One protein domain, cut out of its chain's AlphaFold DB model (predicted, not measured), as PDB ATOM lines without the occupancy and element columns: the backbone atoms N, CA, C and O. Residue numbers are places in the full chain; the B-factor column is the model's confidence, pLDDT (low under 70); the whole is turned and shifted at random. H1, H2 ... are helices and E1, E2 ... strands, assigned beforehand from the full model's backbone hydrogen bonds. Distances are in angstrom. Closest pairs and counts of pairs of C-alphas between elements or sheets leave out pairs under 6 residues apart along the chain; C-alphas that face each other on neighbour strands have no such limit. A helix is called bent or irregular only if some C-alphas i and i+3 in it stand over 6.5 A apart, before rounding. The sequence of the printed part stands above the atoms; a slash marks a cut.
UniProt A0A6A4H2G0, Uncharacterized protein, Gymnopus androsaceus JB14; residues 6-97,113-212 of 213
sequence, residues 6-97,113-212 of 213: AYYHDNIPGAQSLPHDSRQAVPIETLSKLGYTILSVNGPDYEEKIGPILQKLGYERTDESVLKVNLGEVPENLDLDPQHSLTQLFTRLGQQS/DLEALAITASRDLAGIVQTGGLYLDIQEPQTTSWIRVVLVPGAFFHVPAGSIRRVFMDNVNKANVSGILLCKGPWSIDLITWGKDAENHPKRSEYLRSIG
ATOM      1  N   ALA A   6     283.839 228.222 235.418       96.31
ATOM      2  CA  ALA A   6     284.594 227.942 236.624       96.31
ATOM      3  C   ALA A   6     283.657 227.478 237.741       96.31
ATOM      4  O   ALA A   6     282.547 227.999 237.888       96.31
ATOM      5  N   TYR A   7     284.097 226.495 238.515       97.50
ATOM      6  CA  TYR A   7     283.341 225.913 239.623       97.50
ATOM      7  C   TYR A   7     284.287 225.304 240.655       97.50
ATOM      8  O   TYR A   7     285.436 224.989 240.348       97.50
ATOM      9  N   TYR A   8     283.827 225.130 241.892       97.69
ATOM     10  CA  TYR A   8     284.607 224.388 242.881       97.69
ATOM     11  C   TYR A   8     284.691 222.907 242.501       97.69
ATOM     12  O   TYR A   8     283.702 222.304 242.077       97.69
ATOM     13  N   HIS A   9     285.872 222.330 242.681       95.69
ATOM     14  CA  HIS A   9     286.139 220.913 242.478       95.69
ATOM     15  C   HIS A   9     285.447 220.074 243.568       95.69
ATOM     16  O   HIS A   9     285.484 220.435 244.746       95.69
ATOM     17  N   ASP A  10     284.838 218.944 243.205       94.50
ATOM     18  CA  ASP A  10     284.112 218.079 244.154       94.50
ATOM     19  C   ASP A  10     285.014 217.246 245.088       94.50
ATOM     20  O   ASP A  10     284.561 216.754 246.120       94.50
ATOM     21  N   ASN A  11     286.302 217.128 244.748       90.38
ATOM     22  CA  ASN A  11     287.328 216.343 245.454       90.38
ATOM     23  C   ASN A  11     287.001 214.849 245.576       90.38
ATOM     24  O   ASN A  11     287.574 214.153 246.417       90.38
ATOM     25  N   ILE A  12     286.101 214.344 244.733       90.31
ATOM     26  CA  ILE A  12     285.801 212.920 244.673       90.31
ATOM     27  C   ILE A  12     287.048 212.195 244.139       90.31
ATOM     28  O   ILE A  12     287.622 212.628 243.136       90.31
ATOM     29  N   PRO A  13     287.502 211.105 244.787       85.94
ATOM     30  CA  PRO A  13     288.610 210.307 244.275       85.94
ATOM     31  C   PRO A  13     288.308 209.746 242.881       85.94
ATOM     32  O   PRO A  13     287.187 209.318 242.608       85.94
ATOM     33  N   GLY A  14     289.318 209.694 242.018       84.75
ATOM     34  CA  GLY A  14     289.200 209.158 240.664       84.75
ATOM     35  C   GLY A  14     290.008 209.962 239.652       84.75
ATOM     36  O   GLY A  14     290.779 210.847 240.028       84.75
ATOM     37  N   ALA A  15     289.792 209.646 238.373       84.06
ATOM     38  CA  ALA A  15     290.512 210.244 237.258       84.06
ATOM     39  C   ALA A  15     290.293 211.761 237.201       84.06
ATOM     40  O   ALA A  15     289.227 212.230 236.801       84.06
ATOM     41  N   GLN A  16     291.334 212.524 237.537       84.12
ATOM     42  CA  GLN A  16     291.262 213.985 237.676       84.12
ATOM     43  C   GLN A  16     290.933 214.739 236.371       84.12
ATOM     44  O   GLN A  16     290.560 215.914 236.404       84.12
ATOM     45  N   SER A  17     291.051 214.058 235.230       83.19
ATOM     46  CA  SER A  17     290.697 214.513 233.879       83.19
ATOM     47  C   SER A  17     289.193 214.465 233.568       83.19
ATOM     48  O   SER A  17     288.785 214.854 232.473       83.19
ATOM     49  N   LEU A  18     288.358 213.975 234.491       88.56
ATOM     50  CA  LEU A  18     286.895 214.108 234.449       88.56
ATOM     51  C   LEU A  18     286.462 215.473 234.998       88.56
ATOM     52  O   LEU A  18     287.242 216.057 235.725       88.56
ATOM     53  N   PRO A  19     285.242 215.984 234.743       91.75
ATOM     54  CA  PRO A  19     284.857 217.346 235.131       91.75
ATOM     55  C   PRO A  19     284.985 217.695 236.622       91.75
ATOM     56  O   PRO A  19     285.429 218.792 236.922       91.75
ATOM     57  N   HIS A  20     284.663 216.792 237.555       92.75
ATOM     58  CA  HIS A  20     284.697 217.063 239.008       92.75
ATOM     59  C   HIS A  20     283.901 218.311 239.453       92.75
ATOM     60  O   HIS A  20     284.350 219.101 240.287       92.75
ATOM     61  N   ASP A  21     282.713 218.516 238.880       94.94
ATOM     62  CA  ASP A  21     281.868 219.683 239.147       94.94
ATOM     63  C   ASP A  21     281.017 219.514 240.419       94.94
ATOM     64  O   ASP A  21     280.063 218.732 240.459       94.94
ATOM     65  N   SER A  22     281.318 220.310 241.453       95.50
ATOM     66  CA  SER A  22     280.532 220.376 242.698       95.50
ATOM     67  C   SER A  22     279.168 221.067 242.553       95.50
ATOM     68  O   SER A  22     278.392 221.114 243.512       95.50
ATOM     69  N   ARG A  23     278.865 221.624 241.372       95.88
ATOM     70  CA  ARG A  23     277.724 222.497 241.041       95.88
ATOM     71  C   ARG A  23     277.752 223.860 241.725       95.88
ATOM     72  O   ARG A  23     276.768 224.600 241.677       95.88
ATOM     73  N   GLN A  24     278.870 224.210 242.353       96.69
ATOM     74  CA  GLN A  24     279.090 225.527 242.933       96.69
ATOM     75  C   GLN A  24     279.888 226.374 241.947       96.69
ATOM     76  O   GLN A  24     281.116 226.301 241.897       96.69
ATOM     77  N   ALA A  25     279.175 227.158 241.139       96.75
ATOM     78  CA  ALA A  25     279.787 228.045 240.159       96.75
ATOM     79  C   ALA A  25     280.645 229.123 240.837       96.75
ATOM     80  O   ALA A  25     280.254 229.702 241.853       96.75
ATOM     81  N   VAL A  26     281.789 229.429 240.230       96.56
ATOM     82  CA  VAL A  26     282.708 230.478 240.673       96.56
ATOM     83  C   VAL A  26     282.683 231.625 239.658       96.56
ATOM     84  O   VAL A  26     283.010 231.408 238.490       96.56
ATOM     85  N   PRO A  27     282.309 232.852 240.067       94.81
ATOM     86  CA  PRO A  27     282.370 234.019 239.194       94.81
ATOM     87  C   PRO A  27     283.805 234.333 238.756       94.81
ATOM     88  O   PRO A  27     284.753 234.181 239.529       94.81
ATOM     89  N   ILE A  28     283.976 234.840 237.535       91.81
ATOM     90  CA  ILE A  28     285.296 235.219 237.003       91.81
ATOM     91  C   ILE A  28     285.944 236.317 237.857       91.81
ATOM     92  O   ILE A  28     287.163 236.339 238.024       91.81
ATOM     93  N   GLU A  29     285.144 237.183 238.480       94.06
ATOM     94  CA  GLU A  29     285.608 238.217 239.407       94.06
ATOM     95  C   GLU A  29     286.334 237.623 240.621       94.06
ATOM     96  O   GLU A  29     287.271 238.235 241.137       94.06
ATOM     97  N   THR A  30     285.943 236.425 241.067       95.38
ATOM     98  CA  THR A  30     286.655 235.694 242.124       95.38
ATOM     99  C   THR A  30     288.048 235.294 241.646       95.38
ATOM    100  O   THR A  30     289.023 235.522 242.356       95.38
ATOM    101  N   LEU A  31     288.173 234.799 240.410       96.19
ATOM    102  CA  LEU A  31     289.471 234.463 239.814       96.19
ATOM    103  C   LEU A  31     290.359 235.707 239.653       96.19
ATOM    104  O   LEU A  31     291.554 235.655 239.935       96.19
ATOM    105  N   SER A  32     289.770 236.849 239.282       95.62
ATOM    106  CA  SER A  32     290.486 238.130 239.197       95.62
ATOM    107  C   SER A  32     291.026 238.612 240.540       95.62
ATOM    108  O   SER A  32     292.136 239.136 240.590       95.62
ATOM    109  N   LYS A  33     290.302 238.391 241.646       96.69
ATOM    110  CA  LYS A  33     290.815 238.673 243.001       96.69
ATOM    111  C   LYS A  33     291.991 237.775 243.385       96.69
ATOM    112  O   LYS A  33     292.831 238.194 244.171       96.69
ATOM    113  N   LEU A  34     292.073 236.579 242.804       97.12
ATOM    114  CA  LEU A  34     293.221 235.676 242.924       97.12
ATOM    115  C   LEU A  34     294.350 236.016 241.929       97.12
ATOM    116  O   LEU A  34     295.296 235.250 241.793       97.12
ATOM    117  N   GLY A  35     294.267 237.136 241.203       96.31
ATOM    118  CA  GLY A  35     295.289 237.565 240.242       96.31
ATOM    119  C   GLY A  35     295.239 236.854 238.885       96.31
ATOM    120  O   GLY A  35     296.097 237.099 238.040       96.31
ATOM    121  N   TYR A  36     294.243 236.001 238.637       97.25
ATOM    122  CA  TYR A  36     294.061 235.341 237.345       97.25
ATOM    123  C   TYR A  36     293.243 236.216 236.394       97.25
ATOM    124  O   TYR A  36     292.239 236.816 236.775       97.25
ATOM    125  N   THR A  37     293.615 236.236 235.116       95.94
ATOM    126  CA  THR A  37     292.760 236.803 234.057       95.94
ATOM    127  C   THR A  37     292.264 235.668 233.189       95.94
ATOM    128  O   THR A  37     293.073 235.029 232.533       95.94
ATOM    129  N   ILE A  38     290.957 235.425 233.169       94.94
ATOM    130  CA  ILE A  38     290.334 234.369 232.370       94.94
ATOM    131  C   ILE A  38     289.261 235.005 231.490       94.94
ATOM    132  O   ILE A  38     288.389 235.710 231.994       94.94
ATOM    133  N   LEU A  39     289.324 234.781 230.179       92.00
ATOM    134  CA  LEU A  39     288.347 235.326 229.233       92.00
ATOM    135  C   LEU A  39     288.236 234.462 227.977       92.00
ATOM    136  O   LEU A  39     289.126 233.678 227.665       92.00
ATOM    137  N   SER A  40     287.137 234.631 227.244       91.12
ATOM    138  CA  SER A  40     286.919 233.969 225.957       91.12
ATOM    139  C   SER A  40     287.132 234.946 224.806       91.12
ATOM    140  O   SER A  40     286.557 236.037 224.776       91.12
ATOM    141  N   VAL A  41     287.949 234.533 223.847       89.56
ATOM    142  CA  VAL A  41     288.218 235.224 222.592       89.56
ATOM    143  C   VAL A  41     287.570 234.424 221.468       89.56
ATOM    144  O   VAL A  41     287.848 233.245 221.292       89.56
ATOM    145  N   ASN A  42     286.703 235.059 220.681       82.31
ATOM    146  CA  ASN A  42     286.027 234.388 219.565       82.31
ATOM    147  C   ASN A  42     286.814 234.549 218.256       82.31
ATOM    148  O   ASN A  42     287.373 235.617 218.017       82.31
ATOM    149  N   GLY A  43     286.729 233.568 217.352       75.31
ATOM    150  CA  GLY A  43     287.228 233.656 215.970       75.31
ATOM    151  C   GLY A  43     288.704 233.265 215.792       75.31
ATOM    152  O   GLY A  43     289.413 233.133 216.780       75.31
ATOM    153  N   PRO A  44     289.169 233.077 214.543       75.94
ATOM    154  CA  PRO A  44     290.488 232.502 214.250       75.94
ATOM    155  C   PRO A  44     291.664 233.437 214.579       75.94
ATOM    156  O   PRO A  44     292.780 232.967 214.792       75.94
ATOM    157  N   ASP A  45     291.417 234.746 214.681       82.88
ATOM    158  CA  ASP A  45     292.441 235.788 214.868       82.88
ATOM    159  C   ASP A  45     292.838 235.957 216.346       82.88
ATOM    160  O   ASP A  45     292.891 237.062 216.895       82.88
ATOM    161  N   TYR A  46     293.072 234.834 217.029       81.06
ATOM    162  CA  TYR A  46     293.379 234.786 218.458       81.06
ATOM    163  C   TYR A  46     294.563 235.686 218.822       81.06
ATOM    164  O   TYR A  46     294.489 236.446 219.785       81.06
ATOM    165  N   GLU A  47     295.632 235.629 218.026       78.31
ATOM    166  CA  GLU A  47     296.880 236.352 218.274       78.31
ATOM    167  C   GLU A  47     296.731 237.877 218.214       78.31
ATOM    168  O   GLU A  47     297.372 238.571 219.005       78.31
ATOM    169  N   GLU A  48     295.899 238.388 217.303       85.69
ATOM    170  CA  GLU A  48     295.600 239.819 217.181       85.69
ATOM    171  C   GLU A  48     294.790 240.294 218.394       85.69
ATOM    172  O   GLU A  48     295.093 241.318 219.005       85.69
ATOM    173  N   LYS A  49     293.802 239.494 218.807       87.12
ATOM    174  CA  LYS A  49     292.871 239.840 219.890       87.12
ATOM    175  C   LYS A  49     293.510 239.808 221.272       87.12
ATOM    176  O   LYS A  49     293.157 240.628 222.119       87.12
ATOM    177  N   ILE A  50     294.450 238.895 221.513       89.19
ATOM    178  CA  ILE A  50     295.164 238.835 222.797       89.19
ATOM    179  C   ILE A  50     296.314 239.836 222.888       89.19
ATOM    180  O   ILE A  50     296.762 240.115 223.994       89.19
ATOM    181  N   GLY A  51     296.777 240.413 221.773       90.06
ATOM    182  CA  GLY A  51     297.891 241.368 221.753       90.06
ATOM    183  C   GLY A  51     297.723 242.537 222.738       90.06
ATOM    184  O   GLY A  51     298.576 242.710 223.611       90.06
ATOM    185  N   PRO A  52     296.610 243.295 222.688       90.88
ATOM    186  CA  PRO A  52     296.351 244.377 223.640       90.88
ATOM    187  C   PRO A  52     296.241 243.904 225.098       90.88
ATOM    188  O   PRO A  52     296.649 244.614 226.019       90.88
ATOM    189  N   ILE A  53     295.706 242.698 225.322       91.50
ATOM    190  CA  ILE A  53     295.572 242.100 226.660       91.50
ATOM    191  C   ILE A  53     296.958 241.778 227.224       91.50
ATOM    192  O   ILE A  53     297.280 242.170 228.343       91.50
ATOM    193  N   LEU A  54     297.801 241.125 226.425       91.94
ATOM    194  CA  LEU A  54     299.185 240.802 226.761       91.94
ATOM    195  C   LEU A  54     299.999 242.066 227.056       91.94
ATOM    196  O   LEU A  54     300.674 242.118 228.081       91.94
ATOM    197  N   GLN A  55     299.865 243.108 226.230       91.62
ATOM    198  CA  GLN A  55     300.528 244.394 226.456       91.62
ATOM    199  C   GLN A  55     300.105 245.020 227.791       91.62
ATOM    200  O   GLN A  55     300.956 245.447 228.570       91.62
ATOM    201  N   LYS A  56     298.801 245.029 228.098       93.06
ATOM    202  CA  LYS A  56     298.279 245.543 229.374       93.06
ATOM    203  C   LYS A  56     298.785 244.740 230.578       93.06
ATOM    204  O   LYS A  56     299.009 245.314 231.640       93.06
ATOM    205  N   LEU A  57     298.968 243.432 230.415       92.75
ATOM    206  CA  LEU A  57     299.518 242.541 231.442       92.75
ATOM    207  C   LEU A  57     301.060 242.588 231.520       92.75
ATOM    208  O   LEU A  57     301.655 241.965 232.405       92.75
ATOM    209  N   GLY A  58     301.709 243.349 230.633       92.75
ATOM    210  CA  GLY A  58     303.157 243.544 230.601       92.75
ATOM    211  C   GLY A  58     303.932 242.363 230.016       92.75
ATOM    212  O   GLY A  58     305.061 242.127 230.437       92.75
ATOM    213  N   TYR A  59     303.330 241.597 229.104       91.19
ATOM    214  CA  TYR A  59     304.055 240.607 228.310       91.19
ATOM    215  C   TYR A  59     304.722 241.293 227.126       91.19
ATOM    216  O   TYR A  59     304.072 241.994 226.345       91.19
ATOM    217  N   GLU A  60     306.015 241.047 226.976       83.50
ATOM    218  CA  GLU A  60     306.739 241.339 225.749       83.50
ATOM    219  C   GLU A  60     306.495 240.194 224.773       83.50
ATOM    220  O   GLU A  60     306.466 239.034 225.175       83.50
ATOM    221  N   ARG A  61     306.283 240.510 223.495       74.94
ATOM    222  CA  ARG A  61     306.086 239.499 222.458       74.94
ATOM    223  C   ARG A  61     307.351 239.389 221.622       74.94
ATOM    224  O   ARG A  61     307.449 239.973 220.549       74.94
ATOM    225  N   THR A  62     308.323 238.670 222.161       78.19
ATOM    226  CA  THR A  62     309.546 238.264 221.460       78.19
ATOM    227  C   THR A  62     309.449 236.790 221.070       78.19
ATOM    228  O   THR A  62     308.729 236.028 221.721       78.19
ATOM    229  N   ASP A  63     310.197 236.355 220.056       74.19
ATOM    230  CA  ASP A  63     310.256 234.933 219.676       74.19
ATOM    231  C   ASP A  63     310.705 234.036 220.851       74.19
ATOM    232  O   ASP A  63     310.311 232.879 220.951       74.19
ATOM    233  N   GLU A  64     311.456 234.603 221.797       71.25
ATOM    234  CA  GLU A  64     311.975 233.952 223.007       71.25
ATOM    235  C   GLU A  64     310.975 233.895 224.175       71.25
ATOM    236  O   GLU A  64     311.279 233.313 225.212       71.25
ATOM    237  N   SER A  65     309.804 234.519 224.041       74.94
ATOM    238  CA  SER A  65     308.756 234.577 225.077       74.94
ATOM    239  C   SER A  65     307.518 233.758 224.713       74.94
ATOM    240  O   SER A  65     306.630 233.571 225.543       74.94
ATOM    241  N   VAL A  66     307.462 233.241 223.479       81.38
ATOM    242  CA  VAL A  66     306.306 232.549 222.903       81.38
ATOM    243  C   VAL A  66     306.641 231.083 222.667       81.38
ATOM    244  O   VAL A  66     307.631 230.753 222.025       81.38
ATOM    245  N   LEU A  67     305.779 230.193 223.145       83.19
ATOM    246  CA  LEU A  67     305.861 228.762 222.898       83.19
ATOM    247  C   LEU A  67     304.569 228.293 222.238       83.19
ATOM    248  O   LEU A  67     303.490 228.364 222.826       83.19
ATOM    249  N   LYS A  68     304.678 227.777 221.014       85.31
ATOM    250  CA  LYS A  68     303.569 227.076 220.366       85.31
ATOM    251  C   LYS A  68     303.502 225.667 220.931       85.31
ATOM    252  O   LYS A  68     304.469 224.913 220.849       85.31
ATOM    253  N   VAL A  69     302.361 225.329 221.512       82.19
ATOM    254  CA  VAL A  69     302.116 224.031 222.125       82.19
ATOM    255  C   VAL A  69     301.185 223.244 221.225       82.19
ATOM    256  O   VAL A  69     300.096 223.698 220.885       82.19
ATOM    257  N   ASN A  70     301.608 222.042 220.867       82.44
ATOM    258  CA  ASN A  70     300.746 221.026 220.296       82.44
ATOM    259  C   ASN A  70     300.998 219.753 221.097       82.44
ATOM    260  O   ASN A  70     302.091 219.193 221.037       82.44
ATOM    261  N   LEU A  71     300.014 219.352 221.899       71.12
ATOM    262  CA  LEU A  71     300.110 218.153 222.733       71.12
ATOM    263  C   LEU A  71     299.828 216.866 221.941       71.12
ATOM    264  O   LEU A  71     299.926 215.782 222.511       71.12
ATOM    265  N   GLY A  72     299.609 217.007 220.627       59.69
ATOM    266  CA  GLY A  72     299.705 215.960 219.621       59.69
ATOM    267  C   GLY A  72     298.489 215.049 219.556       59.69
ATOM    268  O   GLY A  72     297.918 214.674 220.576       59.69
ATOM    269  N   GLU A  73     298.122 214.686 218.327       54.16
ATOM    270  CA  GLU A  73     297.267 213.541 218.010       54.16
ATOM    271  C   GLU A  73     297.787 212.321 218.774       54.16
ATOM    272  O   GLU A  73     298.870 211.818 218.474       54.16
ATOM    273  N   VAL A  74     297.044 211.858 219.781       46.12
ATOM    274  CA  VAL A  74     297.270 210.524 220.339       46.12
ATOM    275  C   VAL A  74     296.984 209.557 219.190       46.12
ATOM    276  O   VAL A  74     295.839 209.523 218.734       46.12
ATOM    277  N   PRO A  75     297.983 208.835 218.646       44.12
ATOM    278  CA  PRO A  75     297.730 207.907 217.554       44.12
ATOM    279  C   PRO A  75     296.694 206.892 218.038       44.12
ATOM    280  O   PRO A  75     296.893 206.326 219.108       44.12
ATOM    281  N   GLU A  76     295.629 206.625 217.269       45.78
ATOM    282  CA  GLU A  76     294.547 205.685 217.650       45.78
ATOM    283  C   GLU A  76     295.061 204.305 218.119       45.78
ATOM    284  O   GLU A  76     294.359 203.569 218.805       45.78
ATOM    285  N   ASN A  77     296.303 203.965 217.765       43.44
ATOM    286  CA  ASN A  77     296.943 202.666 217.964       43.44
ATOM    287  C   ASN A  77     297.841 202.608 219.216       43.44
ATOM    288  O   ASN A  77     298.466 201.580 219.479       43.44
ATOM    289  N   LEU A  78     297.982 203.720 219.934       45.06
ATOM    290  CA  LEU A  78     298.783 203.853 221.143       45.06
ATOM    291  C   LEU A  78     297.853 204.367 222.243       45.06
ATOM    292  O   LEU A  78     297.459 205.527 222.213       45.06
ATOM    293  N   ASP A  79     297.550 203.521 223.235       48.12
ATOM    294  CA  ASP A  79     296.901 203.893 224.508       48.12
ATOM    295  C   ASP A  79     297.835 204.783 225.361       48.12
ATOM    296  O   ASP A  79     298.087 204.543 226.543       48.12
ATOM    297  N   LEU A  80     298.437 205.803 224.753       52.44
ATOM    298  CA  LEU A  80     299.181 206.815 225.474       52.44
ATOM    299  C   LEU A  80     298.164 207.778 226.071       52.44
ATOM    300  O   LEU A  80     297.451 208.479 225.354       52.44
ATOM    301  N   ASP A  81     298.107 207.795 227.399       63.53
ATOM    302  CA  ASP A  81     297.348 208.779 228.158       63.53
ATOM    303  C   ASP A  81     297.736 210.194 227.679       63.53
ATOM    304  O   ASP A  81     298.908 210.563 227.793       63.53
ATOM    305  N   PRO A  82     296.803 211.007 227.141       62.56
ATOM    306  CA  PRO A  82     297.084 212.382 226.727       62.56
ATOM    307  C   PRO A  82     297.733 213.230 227.834       62.56
ATOM    308  O   PRO A  82     298.471 214.176 227.543       62.56
ATOM    309  N   GLN A  83     297.501 212.886 229.106       71.81
ATOM    310  CA  GLN A  83     298.156 213.518 230.250       71.81
ATOM    311  C   GLN A  83     299.685 213.334 230.216       71.81
ATOM    312  O   GLN A  83     300.425 214.214 230.654       71.81
ATOM    313  N   HIS A  84     300.184 212.248 229.623       71.50
ATOM    314  CA  HIS A  84     301.612 211.990 229.454       71.50
ATOM    315  C   HIS A  84     302.308 213.069 228.609       71.50
ATOM    316  O   HIS A  84     303.387 213.535 228.979       71.50
ATOM    317  N   SER A  85     301.689 213.513 227.508       72.00
ATOM    318  CA  SER A  85     302.222 214.594 226.662       72.00
ATOM    319  C   SER A  85     302.322 215.914 227.425       72.00
ATOM    320  O   SER A  85     303.323 216.628 227.313       72.00
ATOM    321  N   LEU A  86     301.308 216.222 228.239       73.56
ATOM    322  CA  LEU A  86     301.292 217.410 229.087       73.56
ATOM    323  C   LEU A  86     302.414 217.352 230.134       73.56
ATOM    324  O   LEU A  86     303.171 218.312 230.280       73.56
ATOM    325  N   THR A  87     302.584 216.209 230.802       72.00
ATOM    326  CA  THR A  87     303.687 215.993 231.747       72.00
ATOM    327  C   THR A  87     305.041 216.176 231.064       72.00
ATOM    328  O   THR A  87     305.867 216.937 231.564       72.00
ATOM    329  N   GLN A  88     305.269 215.557 229.899       71.00
ATOM    330  CA  GLN A  88     306.533 215.708 229.170       71.00
ATOM    331  C   GLN A  88     306.837 217.168 228.817       71.00
ATOM    332  O   GLN A  88     307.990 217.592 228.934       71.00
ATOM    333  N   LEU A  89     305.830 217.939 228.390       74.62
ATOM    334  CA  LEU A  89     305.992 219.361 228.091       74.62
ATOM    335  C   LEU A  89     306.535 220.107 229.313       74.62
ATOM    336  O   LEU A  89     307.560 220.782 229.223       74.62
ATOM    337  N   PHE A  90     305.883 219.961 230.464       72.94
ATOM    338  CA  PHE A  90     306.301 220.673 231.664       72.94
ATOM    339  C   PHE A  90     307.620 220.160 232.245       72.94
ATOM    340  O   PHE A  90     308.411 220.964 232.727       72.94
ATOM    341  N   THR A  91     307.921 218.862 232.143       69.88
ATOM    342  CA  THR A  91     309.246 218.342 232.509       69.88
ATOM    343  C   THR A  91     310.344 219.015 231.687       69.88
ATOM    344  O   THR A  91     311.344 219.454 232.253       69.88
ATOM    345  N   ARG A  92     310.151 219.175 230.369       69.69
ATOM    346  CA  ARG A  92     311.119 219.875 229.508       69.69
ATOM    347  C   ARG A  92     311.271 221.345 229.898       69.69
ATOM    348  O   ARG A  92     312.398 221.824 229.981       69.69
ATOM    349  N   LEU A  93     310.164 222.036 230.179       70.44
ATOM    350  CA  LEU A  93     310.183 223.436 230.622       70.44
ATOM    351  C   LEU A  93     310.905 223.615 231.967       70.44
ATOM    352  O   LEU A  93     311.661 224.568 232.137       70.44
ATOM    353  N   GLY A  94     310.731 222.676 232.901       64.88
ATOM    354  CA  GLY A  94     311.465 222.677 234.167       64.88
ATOM    355  C   GLY A  94     312.962 222.425 233.970       64.88
ATOM    356  O   GLY A  94     313.788 223.133 234.536       64.88
ATOM    357  N   GLN A  95     313.334 221.465 233.117       63.38
ATOM    358  CA  GLN A  95     314.735 221.095 232.866       63.38
ATOM    359  C   GLN A  95     315.542 222.157 232.105       63.38
ATOM    360  O   GLN A  95     316.754 222.251 232.303       63.38
ATOM    361  N   GLN A  96     314.903 222.947 231.238       57.09
ATOM    362  CA  GLN A  96     315.560 224.059 230.536       57.09
ATOM    363  C   GLN A  96     315.946 225.215 231.468       57.09
ATOM    364  O   GLN A  96     316.793 226.028 231.105       57.09
ATOM    365  N   SER A  97     315.360 225.267 232.665       49.41
ATOM    366  CA  SER A  97     315.523 226.369 233.617       49.41
ATOM    367  C   SER A  97     316.563 226.091 234.708       49.41
ATOM    368  O   SER A  97     316.951 227.005 235.428       49.41
ATOM    369  N   ASP A 113     301.999 208.862 240.459       39.78
ATOM    370  CA  ASP A 113     300.757 209.638 240.494       39.78
ATOM    371  C   ASP A 113     300.838 210.837 239.524       39.78
ATOM    372  O   ASP A 113     300.665 212.001 239.884       39.78
ATOM    373  N   LEU A 114     301.118 210.525 238.258       45.91
ATOM    374  CA  LEU A 114     301.240 211.442 237.116       45.91
ATOM    375  C   LEU A 114     299.930 212.158 236.742       45.91
ATOM    376  O   LEU A 114     299.892 212.894 235.755       45.91
ATOM    377  N   GLU A 115     298.852 211.946 237.498       48.50
ATOM    378  CA  GLU A 115     297.536 212.459 237.134       48.50
ATOM    379  C   GLU A 115     297.473 213.986 237.218       48.50
ATOM    380  O   GLU A 115     296.813 214.593 236.383       48.50
ATOM    381  N   ALA A 116     298.195 214.626 238.148       52.09
ATOM    382  CA  ALA A 116     298.165 216.076 238.345       52.09
ATOM    383  C   ALA A 116     299.566 216.692 238.343       52.09
ATOM    384  O   ALA A 116     300.337 216.492 239.282       52.09
ATOM    385  N   LEU A 117     299.873 217.549 237.366       62.00
ATOM    386  CA  LEU A 117     301.063 218.386 237.468       62.00
ATOM    387  C   LEU A 117     300.751 219.615 238.326       62.00
ATOM    388  O   LEU A 117     300.418 220.693 237.829       62.00
ATOM    389  N   ALA A 118     300.786 219.419 239.640       59.53
ATOM    390  CA  ALA A 118     300.632 220.495 240.598       59.53
ATOM    391  C   ALA A 118     301.925 221.323 240.631       59.53
ATOM    392  O   ALA A 118     302.982 220.819 241.013       59.53
ATOM    393  N   ILE A 119     301.845 222.573 240.178       71.00
ATOM    394  CA  ILE A 119     303.004 223.438 239.948       71.00
ATOM    395  C   ILE A 119     302.788 224.839 240.501       71.00
ATOM    396  O   ILE A 119     301.689 225.393 240.457       71.00
ATOM    397  N   THR A 120     303.880 225.447 240.948       78.12
ATOM    398  CA  THR A 120     304.037 226.902 240.943       78.12
ATOM    399  C   THR A 120     305.141 227.281 239.957       78.12
ATOM    400  O   THR A 120     305.969 226.447 239.593       78.12
ATOM    401  N   ALA A 121     305.107 228.517 239.461       83.50
ATOM    402  CA  ALA A 121     306.097 229.030 238.517       83.50
ATOM    403  C   ALA A 121     306.752 230.295 239.064       83.50
ATOM    404  O   ALA A 121     306.085 231.103 239.721       83.50
ATOM    405  N   SER A 122     308.031 230.502 238.746       85.88
ATOM    406  CA  SER A 122     308.736 231.723 239.144       85.88
ATOM    407  C   SER A 122     308.357 232.971 238.332       85.88
ATOM    408  O   SER A 122     308.710 234.089 238.723       85.88
ATOM    409  N   ARG A 123     307.588 232.801 237.247       88.94
ATOM    410  CA  ARG A 123     307.139 233.859 236.329       88.94
ATOM    411  C   ARG A 123     305.657 233.735 235.992       88.94
ATOM    412  O   ARG A 123     305.097 232.639 236.042       88.94
ATOM    413  N   ASP A 124     305.054 234.865 235.623       93.56
ATOM    414  CA  ASP A 124     303.687 234.891 235.111       93.56
ATOM    415  C   ASP A 124     303.642 234.167 233.763       93.56
ATOM    416  O   ASP A 124     304.493 234.373 232.891       93.56
ATOM    417  N   LEU A 125     302.601 233.367 233.572       92.25
ATOM    418  CA  LEU A 125     302.331 232.655 232.331       92.25
ATOM    419  C   LEU A 125     301.024 233.157 231.740       92.25
ATOM    420  O   LEU A 125     300.065 233.386 232.467       92.25
ATOM    421  N   ALA A 126     300.966 233.298 230.427       93.69
ATOM    422  CA  ALA A 126     299.710 233.486 229.724       93.69
ATOM    423  C   ALA A 126     299.548 232.404 228.667       93.69
ATOM    424  O   ALA A 126     300.521 231.790 228.236       93.69
ATOM    425  N   GLY A 127     298.323 232.167 228.233       91.38
ATOM    426  CA  GLY A 127     298.090 231.262 227.131       91.38
ATOM    427  C   GLY A 127     296.725 231.418 226.508       91.38
ATOM    428  O   GLY A 127     295.829 232.047 227.069       91.38
ATOM    429  N   ILE A 128     296.588 230.843 225.320       92.31
ATOM    430  CA  ILE A 128     295.315 230.706 224.631       92.31
ATOM    431  C   ILE A 128     295.177 229.291 224.092       92.31
ATOM    432  O   ILE A 128     296.095 228.765 223.459       92.31
ATOM    433  N   VAL A 129     294.024 228.681 224.347       91.06
ATOM    434  CA  VAL A 129     293.665 227.379 223.780       91.06
ATOM    435  C   VAL A 129     293.122 227.601 222.370       91.06
ATOM    436  O   VAL A 129     292.196 228.388 222.176       91.06
ATOM    437  N   GLN A 130     293.695 226.926 221.378       89.31
ATOM    438  CA  GLN A 130     293.273 227.005 219.975       89.31
ATOM    439  C   GLN A 130     292.420 225.803 219.567       89.31
ATOM    440  O   GLN A 130     291.469 225.960 218.803       89.31
ATOM    441  N   THR A 131     292.727 224.620 220.098       87.69
ATOM    442  CA  THR A 131     291.999 223.367 219.849       87.69
ATOM    443  C   THR A 131     292.015 222.479 221.097       87.69
ATOM    444  O   THR A 131     292.887 222.634 221.953       87.69
ATOM    445  N   GLY A 132     291.056 221.553 221.193       87.38
ATOM    446  CA  GLY A 132     290.878 220.654 222.339       87.38
ATOM    447  C   GLY A 132     290.446 221.369 223.629       87.38
ATOM    448  O   GLY A 132     289.898 222.470 223.571       87.38
ATOM    449  N   GLY A 133     290.673 220.751 224.790       87.62
ATOM    450  CA  GLY A 133     290.338 221.320 226.094       87.62
ATOM    451  C   GLY A 133     291.275 220.896 227.228       87.62
ATOM    452  O   GLY A 133     291.886 219.826 227.198       87.62
ATOM    453  N   LEU A 134     291.377 221.763 228.234       88.31
ATOM    454  CA  LEU A 134     292.170 221.574 229.448       88.31
ATOM    455  C   LEU A 134     291.344 221.976 230.674       88.31
ATOM    456  O   LEU A 134     290.554 222.919 230.613       88.31
ATOM    457  N   TYR A 135     291.598 221.335 231.811       92.31
ATOM    458  CA  TYR A 135     291.204 221.866 233.112       92.31
ATOM    459  C   TYR A 135     292.396 222.559 233.765       92.31
ATOM    460  O   TYR A 135     293.488 221.993 233.856       92.31
ATOM    461  N   LEU A 136     292.173 223.784 234.233       93.62
ATOM    462  CA  LEU A 136     293.090 224.510 235.104       93.62
ATOM    463  C   LEU A 136     292.472 224.568 236.498       93.62
ATOM    464  O   LEU A 136     291.508 225.298 236.720       93.62
ATOM    465  N   ASP A 137     293.050 223.826 237.435       94.81
ATOM    466  CA  ASP A 137     292.656 223.889 238.836       94.81
ATOM    467  C   ASP A 137     293.508 224.931 239.553       94.81
ATOM    468  O   ASP A 137     294.735 224.854 239.548       94.81
ATOM    469  N   ILE A 138     292.854 225.890 240.193       95.25
ATOM    470  CA  ILE A 138     293.449 226.989 240.948       95.25
ATOM    471  C   ILE A 138     293.217 226.719 242.428       95.25
ATOM    472  O   ILE A 138     292.080 226.490 242.839       95.25
ATOM    473  N   GLN A 139     294.271 226.765 243.242       93.94
ATOM    474  CA  GLN A 139     294.093 226.691 244.686       93.94
ATOM    475  C   GLN A 139     293.727 228.067 245.240       93.94
ATOM    476  O   GLN A 139     294.502 229.020 245.120       93.94
ATOM    477  N   GLU A 140     292.581 228.159 245.903       94.56
ATOM    478  CA  GLU A 140     292.217 229.323 246.701       94.56
ATOM    479  C   GLU A 140     293.000 229.298 248.025       94.56
ATOM    480  O   GLU A 140     292.783 228.396 248.836       94.56
ATOM    481  N   PRO A 141     293.912 230.251 248.300       92.50
ATOM    482  CA  PRO A 141     294.823 230.112 249.441       92.50
ATOM    483  C   PRO A 141     294.140 230.167 250.812       92.50
ATOM    484  O   PRO A 141     294.611 229.534 251.750       92.50
ATOM    485  N   GLN A 142     293.029 230.900 250.935       90.81
ATOM    486  CA  GLN A 142     292.329 231.091 252.214       90.81
ATOM    487  C   GLN A 142     291.625 229.819 252.693       90.81
ATOM    488  O   GLN A 142     291.587 229.535 253.886       90.81
ATOM    489  N   THR A 143     291.051 229.065 251.757       93.69
ATOM    490  CA  THR A 143     290.242 227.874 252.041       93.69
ATOM    491  C   THR A 143     290.977 226.587 251.693       93.69
ATOM    492  O   THR A 143     290.527 225.506 252.060       93.69
ATOM    493  N   THR A 144     292.087 226.687 250.955       90.44
ATOM    494  CA  THR A 144     292.810 225.586 250.297       90.44
ATOM    495  C   THR A 144     291.964 224.775 249.306       90.44
ATOM    496  O   THR A 144     292.396 223.718 248.848       90.44
ATOM    497  N   SER A 145     290.781 225.279 248.937       94.00
ATOM    498  CA  SER A 145     289.874 224.630 247.987       94.00
ATOM    499  C   SER A 145     290.371 224.771 246.551       94.00
ATOM    500  O   SER A 145     291.004 225.765 246.190       94.00
ATOM    501  N   TRP A 146     290.051 223.786 245.713       95.69
ATOM    502  CA  TRP A 146     290.349 223.820 244.284       95.69
ATOM    503  C   TRP A 146     289.177 224.406 243.504       95.69
ATOM    504  O   TRP A 146     288.046 223.931 243.607       95.69
ATOM    505  N   ILE A 147     289.461 225.424 242.701       97.19
ATOM    506  CA  ILE A 147     288.543 225.979 241.712       97.19
ATOM    507  C   ILE A 147     288.980 225.459 240.352       97.19
ATOM    508  O   ILE A 147     290.091 225.742 239.914       97.19
ATOM    509  N   ARG A 148     288.111 224.723 239.672       96.50
ATOM    510  CA  ARG A 148     288.352 224.231 238.324       96.50
ATOM    511  C   ARG A 148     287.872 225.236 237.297       96.50
ATOM    512  O   ARG A 148     286.730 225.680 237.353       96.50
ATOM    513  N   VAL A 149     288.731 225.543 236.335       96.25
ATOM    514  CA  VAL A 149     288.423 226.363 235.165       96.25
ATOM    515  C   VAL A 149     288.476 225.487 233.921       96.25
ATOM    516  O   VAL A 149     289.482 224.824 233.665       96.25
ATOM    517  N   VAL A 150     287.400 225.494 233.135       94.50
ATOM    518  CA  VAL A 150     287.298 224.737 231.881       94.50
ATOM    519  C   VAL A 150     287.824 225.592 230.731       94.50
ATOM    520  O   VAL A 150     287.184 226.563 230.319       94.50
ATOM    521  N   LEU A 151     288.998 225.244 230.209       92.56
ATOM    522  CA  LEU A 151     289.655 225.953 229.117       92.56
ATOM    523  C   LEU A 151     289.358 225.243 227.793       92.56
ATOM    524  O   LEU A 151     289.863 224.157 227.530       92.56
ATOM    525  N   VAL A 152     288.539 225.877 226.957       91.38
ATOM    526  CA  VAL A 152     288.119 225.399 225.625       91.38
ATOM    527  C   VAL A 152     288.691 226.312 224.531       91.38
ATOM    528  O   VAL A 152     289.249 227.358 224.871       91.38
ATOM    529  N   PRO A 153     288.550 226.004 223.226       91.56
ATOM    530  CA  PRO A 153     289.068 226.867 222.170       91.56
ATOM    531  C   PRO A 153     288.576 228.313 222.310       91.56
ATOM    532  O   PRO A 153     287.382 228.567 222.503       91.56
ATOM    533  N   GLY A 154     289.520 229.250 222.251       91.75
ATOM    534  CA  GLY A 154     289.316 230.671 222.510       91.75
ATOM    535  C   GLY A 154     289.508 231.100 223.966       91.75
ATOM    536  O   GLY A 154     289.555 232.299 224.230       91.75
ATOM    537  N   ALA A 155     289.662 230.177 224.918       93.06
ATOM    538  CA  ALA A 155     289.957 230.532 226.302       93.06
ATOM    539  C   ALA A 155     291.377 231.101 226.414       93.06
ATOM    540  O   ALA A 155     292.364 230.387 226.219       93.06
ATOM    541  N   PHE A 156     291.467 232.387 226.744       94.19
ATOM    542  CA  PHE A 156     292.690 233.039 227.188       94.19
ATOM    543  C   PHE A 156     292.792 232.955 228.708       94.19
ATOM    544  O   PHE A 156     291.806 233.168 229.423       94.19
ATOM    545  N   PHE A 157     294.004 232.718 229.195       95.00
ATOM    546  CA  PHE A 157     294.311 232.729 230.612       95.00
ATOM    547  C   PHE A 157     295.626 233.456 230.899       95.00
ATOM    548  O   PHE A 157     296.596 233.326 230.159       95.00
ATOM    549  N   HIS A 158     295.663 234.186 232.009       95.75
ATOM    550  CA  HIS A 158     296.862 234.632 232.710       95.75
ATOM    551  C   HIS A 158     296.916 233.905 234.049       95.75
ATOM    552  O   HIS A 158     295.929 233.892 234.789       95.75
ATOM    553  N   VAL A 159     298.089 233.379 234.373       95.19
ATOM    554  CA  VAL A 159     298.428 232.740 235.635       95.19
ATOM    555  C   VAL A 159     299.555 233.534 236.296       95.19
ATOM    556  O   VAL A 159     300.651 233.596 235.730       95.19
ATOM    557  N   PRO A 160     299.335 234.090 237.497       95.94
ATOM    558  CA  PRO A 160     300.371 234.830 238.199       95.94
ATOM    559  C   PRO A 160     301.462 233.889 238.730       95.94
ATOM    560  O   PRO A 160     301.179 232.766 239.173       95.94
ATOM    561  N   ALA A 161     302.711 234.358 238.725       93.62
ATOM    562  CA  ALA A 161     303.829 233.687 239.385       93.62
ATOM    563  C   ALA A 161     303.482 233.371 240.846       93.62
ATOM    564  O   ALA A 161     302.742 234.110 241.488       93.62
ATOM    565  N   GLY A 162     304.017 232.280 241.396       92.12
ATOM    566  CA  GLY A 162     303.799 231.922 242.801       92.12
ATOM    567  C   GLY A 162     302.432 231.312 243.130       92.12
ATOM    568  O   GLY A 162     302.294 230.689 244.184       92.12
ATOM    569  N   SER A 163     301.438 231.418 242.246       94.44
ATOM    570  CA  SER A 163     300.148 230.754 242.436       94.44
ATOM    571  C   SER A 163     300.261 229.230 242.321       94.44
ATOM    572  O   SER A 163     300.983 228.701 241.471       94.44
ATOM    573  N   ILE A 164     299.535 228.523 243.190       91.56
ATOM    574  CA  ILE A 164     299.449 227.061 243.165       91.56
ATOM    575  C   ILE A 164     298.309 226.656 242.239       91.56
ATOM    576  O   ILE A 164     297.173 227.117 242.390       91.56
ATOM    577  N   ARG A 165     298.627 225.778 241.288       90.94
ATOM    578  CA  ARG A 165     297.683 225.280 240.290       90.94
ATOM    579  C   ARG A 165     297.997 223.855 239.870       90.94
ATOM    580  O   ARG A 165     299.109 223.378 240.082       90.94
ATOM    581  N   ARG A 166     297.041 223.211 239.211       88.62
ATOM    582  CA  ARG A 166     297.205 221.914 238.544       88.62
ATOM    583  C   ARG A 166     296.608 222.008 237.146       88.62
ATOM    584  O   ARG A 166     295.652 222.756 236.942       88.62
ATOM    585  N   VAL A 167     297.170 221.278 236.191       86.00
ATOM    586  CA  VAL A 167     296.657 221.247 234.816       86.00
ATOM    587  C   VAL A 167     296.377 219.808 234.414       86.00
ATOM    588  O   VAL A 167     297.219 218.929 234.611       86.00
ATOM    589  N   PHE A 168     295.199 219.595 233.836       85.25
ATOM    590  CA  PHE A 168     294.738 218.297 233.362       85.25
ATOM    591  C   PHE A 168     294.259 218.402 231.925       85.25
ATOM    592  O   PHE A 168     293.657 219.403 231.530       85.25
ATOM    593  N   MET A 169     294.474 217.341 231.157       83.25
ATOM    594  CA  MET A 169     293.769 217.157 229.896       83.25
ATOM    595  C   MET A 169     292.279 216.949 230.174       83.25
ATOM    596  O   MET A 169     291.910 216.162 231.047       83.25
ATOM    597  N   ASP A 170     291.415 217.639 229.430       83.75
ATOM    598  CA  ASP A 170     289.983 217.367 229.492       83.75
ATOM    599  C   ASP A 170     289.685 216.097 228.697       83.75
ATOM    600  O   ASP A 170     289.705 216.114 227.470       83.75
ATOM    601  N   ASN A 171     289.381 214.988 229.376       73.88
ATOM    602  CA  ASN A 171     289.140 213.711 228.706       73.88
ATOM    603  C   ASN A 171     287.932 213.728 227.753       73.88
ATOM    604  O   ASN A 171     287.849 212.858 226.883       73.88
ATOM    605  N   VAL A 172     287.025 214.702 227.890       70.81
ATOM    606  CA  VAL A 172     285.890 214.901 226.979       70.81
ATOM    607  C   VAL A 172     286.339 215.593 225.688       70.81
ATOM    608  O   VAL A 172     285.906 215.206 224.606       70.81
ATOM    609  N   ASN A 173     287.248 216.569 225.784       72.44
ATOM    610  CA  ASN A 173     287.711 217.403 224.665       72.44
ATOM    611  C   ASN A 173     289.215 217.237 224.367       72.44
ATOM    612  O   ASN A 173     289.868 218.150 223.868       72.44
ATOM    613  N   LYS A 174     289.788 216.068 224.660       68.62
ATOM    614  CA  LYS A 174     291.239 215.801 224.601       68.62
ATOM    615  C   LYS A 174     291.845 215.737 223.200       68.62
ATOM    616  O   LYS A 174     293.066 215.687 223.075       68.62
ATOM    617  N   ALA A 175     291.025 215.688 222.154       68.69
ATOM    618  CA  ALA A 175     291.524 215.555 220.793       68.69
ATOM    619  C   ALA A 175     292.278 216.825 220.368       68.69
ATOM    620  O   ALA A 175     291.725 217.926 220.385       68.69
ATOM    621  N   ASN A 176     293.533 216.646 219.951       76.06
ATOM    622  CA  ASN A 176     294.362 217.663 219.306       76.06
ATOM    623  C   ASN A 176     294.503 218.948 220.125       76.06
ATOM    624  O   ASN A 176     294.312 220.030 219.580       76.06
ATOM    625  N   VAL A 177     294.815 218.865 221.426       81.75
ATOM    626  CA  VAL A 177     295.016 220.073 222.242       81.75
ATOM    627  C   VAL A 177     296.203 220.874 221.715       81.75
ATOM    628  O   VAL A 177     297.344 220.405 221.719       81.75
ATOM    629  N   SER A 178     295.939 222.103 221.278       87.06
ATOM    630  CA  SER A 178     296.975 223.028 220.830       87.06
ATOM    631  C   SER A 178     296.688 224.449 221.285       87.06
ATOM    632  O   SER A 178     295.553 224.809 221.621       87.06
ATOM    633  N   GLY A 179     297.732 225.264 221.323       88.94
ATOM    634  CA  GLY A 179     297.633 226.641 221.749       88.94
ATOM    635  C   GLY A 179     298.966 227.360 221.749       88.94
ATOM    636  O   GLY A 179     299.987 226.874 221.258       88.94
ATOM    637  N   ILE A 180     298.946 228.544 222.342       88.25
ATOM    638  CA  ILE A 180     300.135 229.363 222.548       88.25
ATOM    639  C   ILE A 180     300.280 229.565 224.045       88.25
ATOM    640  O   ILE A 180     299.312 229.938 224.705       88.25
ATOM    641  N   LEU A 181     301.479 229.337 224.568       88.94
ATOM    642  CA  LEU A 181     301.884 229.775 225.894       88.94
ATOM    643  C   LEU A 181     302.861 230.939 225.757       88.94
ATOM    644  O   LEU A 181     303.650 230.997 224.815       88.94
ATOM    645  N   LEU A 182     302.800 231.863 226.704       89.75
ATOM    646  CA  LEU A 182     303.699 232.995 226.815       89.75
ATOM    647  C   LEU A 182     304.257 233.076 228.228       89.75
ATOM    648  O   LEU A 182     303.523 232.911 229.205       89.75
ATOM    649  N   CYS A 183     305.541 233.385 228.328       88.06
ATOM    650  CA  CYS A 183     306.203 233.707 229.582       88.06
ATOM    651  C   CYS A 183     306.394 235.220 229.694       88.06
ATOM    652  O   CYS A 183     306.702 235.897 228.713       88.06
ATOM    653  N   LYS A 184     306.248 235.766 230.900       88.44
ATOM    654  CA  LYS A 184     306.659 237.142 231.171       88.44
ATOM    655  C   LYS A 184     308.183 237.216 231.330       88.44
ATOM    656  O   LYS A 184     308.736 236.987 232.415       88.44
ATOM    657  N   GLY A 185     308.852 237.535 230.223       82.38
ATOM    658  CA  GLY A 185     310.308 237.487 230.071       82.38
ATOM    659  C   GLY A 185     310.774 236.196 229.378       82.38
ATOM    660  O   GLY A 185     309.956 235.508 228.768       82.38
ATOM    661  N   PRO A 186     312.073 235.850 229.450       75.06
ATOM    662  CA  PRO A 186     312.593 234.639 228.814       75.06
ATOM    663  C   PRO A 186     312.005 233.362 229.442       75.06
ATOM    664  O   PRO A 186     311.617 233.356 230.613       75.06
ATOM    665  N   TRP A 187     312.001 232.257 228.687       71.38
ATOM    666  CA  TRP A 187     311.531 230.923 229.117       71.38
ATOM    667  C   TRP A 187     312.364 230.240 230.226       71.38
ATOM    668  O   TRP A 187     312.202 229.046 230.458       71.38
ATOM    669  N   SER A 188     313.205 230.972 230.964       71.62
ATOM    670  CA  SER A 188     313.800 230.483 232.213       71.62
ATOM    671  C   SER A 188     312.774 230.574 233.347       71.62
ATOM    672  O   SER A 188     312.601 231.613 233.993       71.62
ATOM    673  N   ILE A 189     312.031 229.482 233.529       72.31
ATOM    674  CA  ILE A 189     310.912 229.350 234.461       72.31
ATOM    675  C   ILE A 189     311.173 228.187 235.404       72.31
ATOM    676  O   ILE A 189     311.183 227.023 235.003       72.31
ATOM    677  N   ASP A 190     311.269 228.497 236.687       74.50
ATOM    678  CA  ASP A 190     311.353 227.472 237.717       74.50
ATOM    679  C   ASP A 190     309.958 226.899 237.917       74.50
ATOM    680  O   ASP A 190     309.068 227.564 238.458       74.50
ATOM    681  N   LEU A 191     309.758 225.678 237.428       74.38
ATOM    682  CA  LEU A 191     308.575 224.888 237.724       74.38
ATOM    683  C   LEU A 191     308.842 224.092 238.991       74.38
ATOM    684  O   LEU A 191     309.690 223.199 239.030       74.38
ATOM    685  N   ILE A 192     308.109 224.436 240.038       72.25
ATOM    686  CA  ILE A 192     308.263 223.823 241.349       72.25
ATOM    687  C   ILE A 192     307.073 222.904 241.556       72.25
ATOM    688  O   ILE A 192     305.923 223.355 241.532       72.25
ATOM    689  N   THR A 193     307.355 221.618 241.740       70.44
ATOM    690  CA  THR A 193     306.346 220.621 242.088       70.44
ATOM    691  C   THR A 193     305.684 220.984 243.410       70.44
ATOM    692  O   THR A 193     306.335 221.447 244.349       70.44
ATOM    693  N   TRP A 194     304.377 220.772 243.492       68.38
ATOM    694  CA  TRP A 194     303.607 221.034 244.699       68.38
ATOM    695  C   TRP A 194     304.118 220.227 245.897       68.38
ATOM    696  O   TRP A 194     304.489 219.061 245.782       68.38
ATOM    697  N   GLY A 195     304.142 220.877 247.058       67.62
ATOM    698  CA  GLY A 195     304.729 220.362 248.287       67.62
ATOM    699  C   GLY A 195     305.287 221.502 249.135       67.62
ATOM    700  O   GLY A 195     305.019 222.677 248.868       67.62
ATOM    701  N   LYS A 196     306.094 221.164 250.147       63.19
ATOM    702  CA  LYS A 196     306.734 222.162 251.025       63.19
ATOM    703  C   LYS A 196     307.559 223.186 250.240       63.19
ATOM    704  O   LYS A 196     307.600 224.349 250.627       63.19
ATOM    705  N   ASP A 197     308.157 222.775 249.130       71.69
ATOM    706  CA  ASP A 197     309.010 223.643 248.319       71.69
ATOM    707  C   ASP A 197     308.204 224.720 247.583       71.69
ATOM    708  O   ASP A 197     308.628 225.872 247.528       71.69
ATOM    709  N   ALA A 198     307.001 224.390 247.096       75.62
ATOM    710  CA  ALA A 198     306.109 225.360 246.461       75.62
ATOM    711  C   ALA A 198     305.584 226.405 247.459       75.62
ATOM    712  O   ALA A 198     305.542 227.590 247.133       75.62
ATOM    713  N   GLU A 199     305.212 225.982 248.672       81.44
ATOM    714  CA  GLU A 199     304.697 226.897 249.703       81.44
ATOM    715  C   GLU A 199     305.786 227.820 250.274       81.44
ATOM    716  O   GLU A 199     305.513 228.973 250.597       81.44
ATOM    717  N   ASN A 200     307.033 227.347 250.347       84.06
ATOM    718  CA  ASN A 200     308.163 228.130 250.858       84.06
ATOM    719  C   ASN A 200     308.863 228.983 249.784       84.06
ATOM    720  O   ASN A 200     309.775 229.749 250.105       84.06
ATOM    721  N   HIS A 201     308.482 228.855 248.511       83.38
ATOM    722  CA  HIS A 201     309.146 229.566 247.428       83.38
ATOM    723  C   HIS A 201     308.931 231.092 247.541       83.38
ATOM    724  O   HIS A 201     307.799 231.528 247.752       83.38
ATOM    725  N   PRO A 202     309.947 231.954 247.317       89.94
ATOM    726  CA  PRO A 202     309.793 233.409 247.451       89.94
ATOM    727  C   PRO A 202     308.633 233.994 246.632       89.94
ATOM    728  O   PRO A 202     307.912 234.873 247.104       89.94
ATOM    729  N   LYS A 203     308.390 233.447 245.432       90.94
ATOM    730  CA  LYS A 203     307.271 233.878 244.578       90.94
ATOM    731  C   LYS A 203     305.906 233.560 245.172       90.94
ATOM    732  O   LYS A 203     304.971 234.310 244.919       90.94
ATOM    733  N   ARG A 204     305.779 232.505 245.981       92.12
ATOM    734  CA  ARG A 204     304.536 232.206 246.700       92.12
ATOM    735  C   ARG A 204     304.208 233.319 247.688       92.12
ATOM    736  O   ARG A 204     303.096 233.831 247.663       92.12
ATOM    737  N   SER A 205     305.182 233.751 248.484       92.88
ATOM    738  CA  SER A 205     305.013 234.867 249.423       92.88
ATOM    739  C   SER A 205     304.705 236.193 248.717       92.88
ATOM    740  O   SER A 205     303.893 236.977 249.201       92.88
ATOM    741  N   GLU A 206     305.327 236.456 247.562       95.56
ATOM    742  CA  GLU A 206     304.999 237.625 246.730       95.56
ATOM    743  C   GLU A 206     303.566 237.561 246.183       95.56
ATOM    744  O   GLU A 206     302.857 238.565 246.213       95.56
ATOM    745  N   TYR A 207     303.135 236.383 245.723       96.06
ATOM    746  CA  TYR A 207     301.777 236.141 245.245       96.06
ATOM    747  C   TYR A 207     300.733 236.340 246.341       96.06
ATOM    748  O   TYR A 207     299.770 237.066 246.132       96.06
ATOM    749  N   LEU A 208     300.929 235.745 247.521       96.06
ATOM    750  CA  LEU A 208     300.004 235.912 248.644       96.06
ATOM    751  C   LEU A 208     299.844 237.399 248.991       96.06
ATOM    752  O   LEU A 208     298.724 237.906 249.010       96.06
ATOM    753  N   ARG A 209     300.959 238.133 249.082       97.00
ATOM    754  CA  ARG A 209     300.936 239.578 249.334       97.00
ATOM    755  C   ARG A 209     300.188 240.355 248.252       97.00
ATOM    756  O   ARG A 209     299.486 241.310 248.575       97.00
ATOM    757  N   SER A 210     300.341 239.982 246.979       96.44
ATOM    758  CA  SER A 210     299.694 240.692 245.866       96.44
ATOM    759  C   SER A 210     298.170 240.539 245.868       96.44
ATOM    760  O   SER A 210     297.478 241.439 245.395       96.44
ATOM    761  N   ILE A 211     297.652 239.461 246.464       96.62
ATOM    762  CA  ILE A 211     296.213 239.224 246.660       96.62
ATOM    763  C   ILE A 211     295.725 239.590 248.075       96.62
ATOM    764  O   ILE A 211     294.573 239.326 248.417       96.62
ATOM    765  N   GLY A 212     296.578 240.223 248.891       95.75
ATOM    766  CA  GLY A 212     296.231 240.732 250.221       95.75
ATOM    767  C   GLY A 212     296.294 239.707 251.360       95.75
ATOM    768  O   GLY A 212     295.579 239.880 252.347       95.75
TER     769      GLY A 212
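What this domain is: This is residues 6 to 97 and 113 to 212 of the 213 residues of an uncharacterized protein of Gymnopus androsaceus JB14 (UniProt A0A6A4H2G0). Look for two strongly twisted antiparallel sheets, partly face to face as a sandwich, with helix H2 covering the outward face of the smaller one. Helix H3 packs along E10 and E5 of the larger sheet with E4 of the other near it, the small helices H4 and H5 lie beyond E5, and residues 75 to 80 stick out as a free loop. The 192 printed residues hold five named helices and twelve strands, in the order E1 E2 H1 E3 H2 E4 H3 E5 E6 E7 E8 E9 E10 E11 E12 H4 H5, class mixed. The sheets run E2 E1 E8 E7 E10 E5 E12 and E3 E9 E6 E11 E4. The whole is compact, with a radius of gyration of the C-alphas of 15.8 A and spans of 48 by 40 by 33 A.

Where its parts are: Find C-alpha 6 at (284.594, 227.942, 236.624), where E1 (residues 6 to 9) begins. Then come E2 (21 to 25), H1 (28 to 33), E3 (37 to 40), H2 (46 to 56, 16.1 A), E4 (66 to 70) and H3 (82 to 95, 20.6 A). After the cut read E5 (117 to 121), E6 (125 to 131, 18.7 A), E7 (134 to 139), E8 (146 to 151), E9 (155 to 159), E10 (165 to 169), E11 (178 to 183), E12 (191 to 193) and H4 (196 to 200). H5 (202 to 210) ends at C-alpha 210, (299.694, 240.692, 245.866).

How they stand to each other: The facing parts of the two sheets are 11.2 A apart centre to centre. E4 with E11, E5 with E10, E6 with E9 and E7 with E8 make a jelly roll, one long hairpin wound over both sheets; look at N 67 and O 181, 2.8 A, N 119 and O 165, 2.9 A, N 127 and O 157, 2.8 A, and N 136 and O 149, 2.9 A. H2 is on the smaller sheet, two layers with the helix on one face, over E9 and E6 at a height of 9.8 A; the closest C-alphas of H2 and E6 are those of Tyr 46 and Ile 128, 7.6 A. H2 is only just irregular, C-alphas 49 and 52 being 6.8 A apart. H3 is over E10 and E5 at a height of 8.7 A, and its closest C-alphas to E10 are Gln 83 and Met 169, 5.7 A. H1 only grazes both sheets, and H4 only grazes the larger. H4 and H5 are close but not clearly touching, Ala 198 to Arg 204, 7.0 A. Every O i to N i+4 pair is within hydrogen-bond range in H1, H4 and H5, against 5 of 7 in H2 and 9 of 10 in H3.

The domain as a whole: The C-alphas farthest apart are those of Asn 77 and Gly 212, 49.9 A. Residues 98 to 112 are not printed, and C-alphas 97 and 113 are 23.4 A apart across the cut. E1 to E2 and E4 to H3 are long links. Mean pLDDT of the printed part is 82.9; it is under 70 for instance in residues 72 to 82 and 113 to 118.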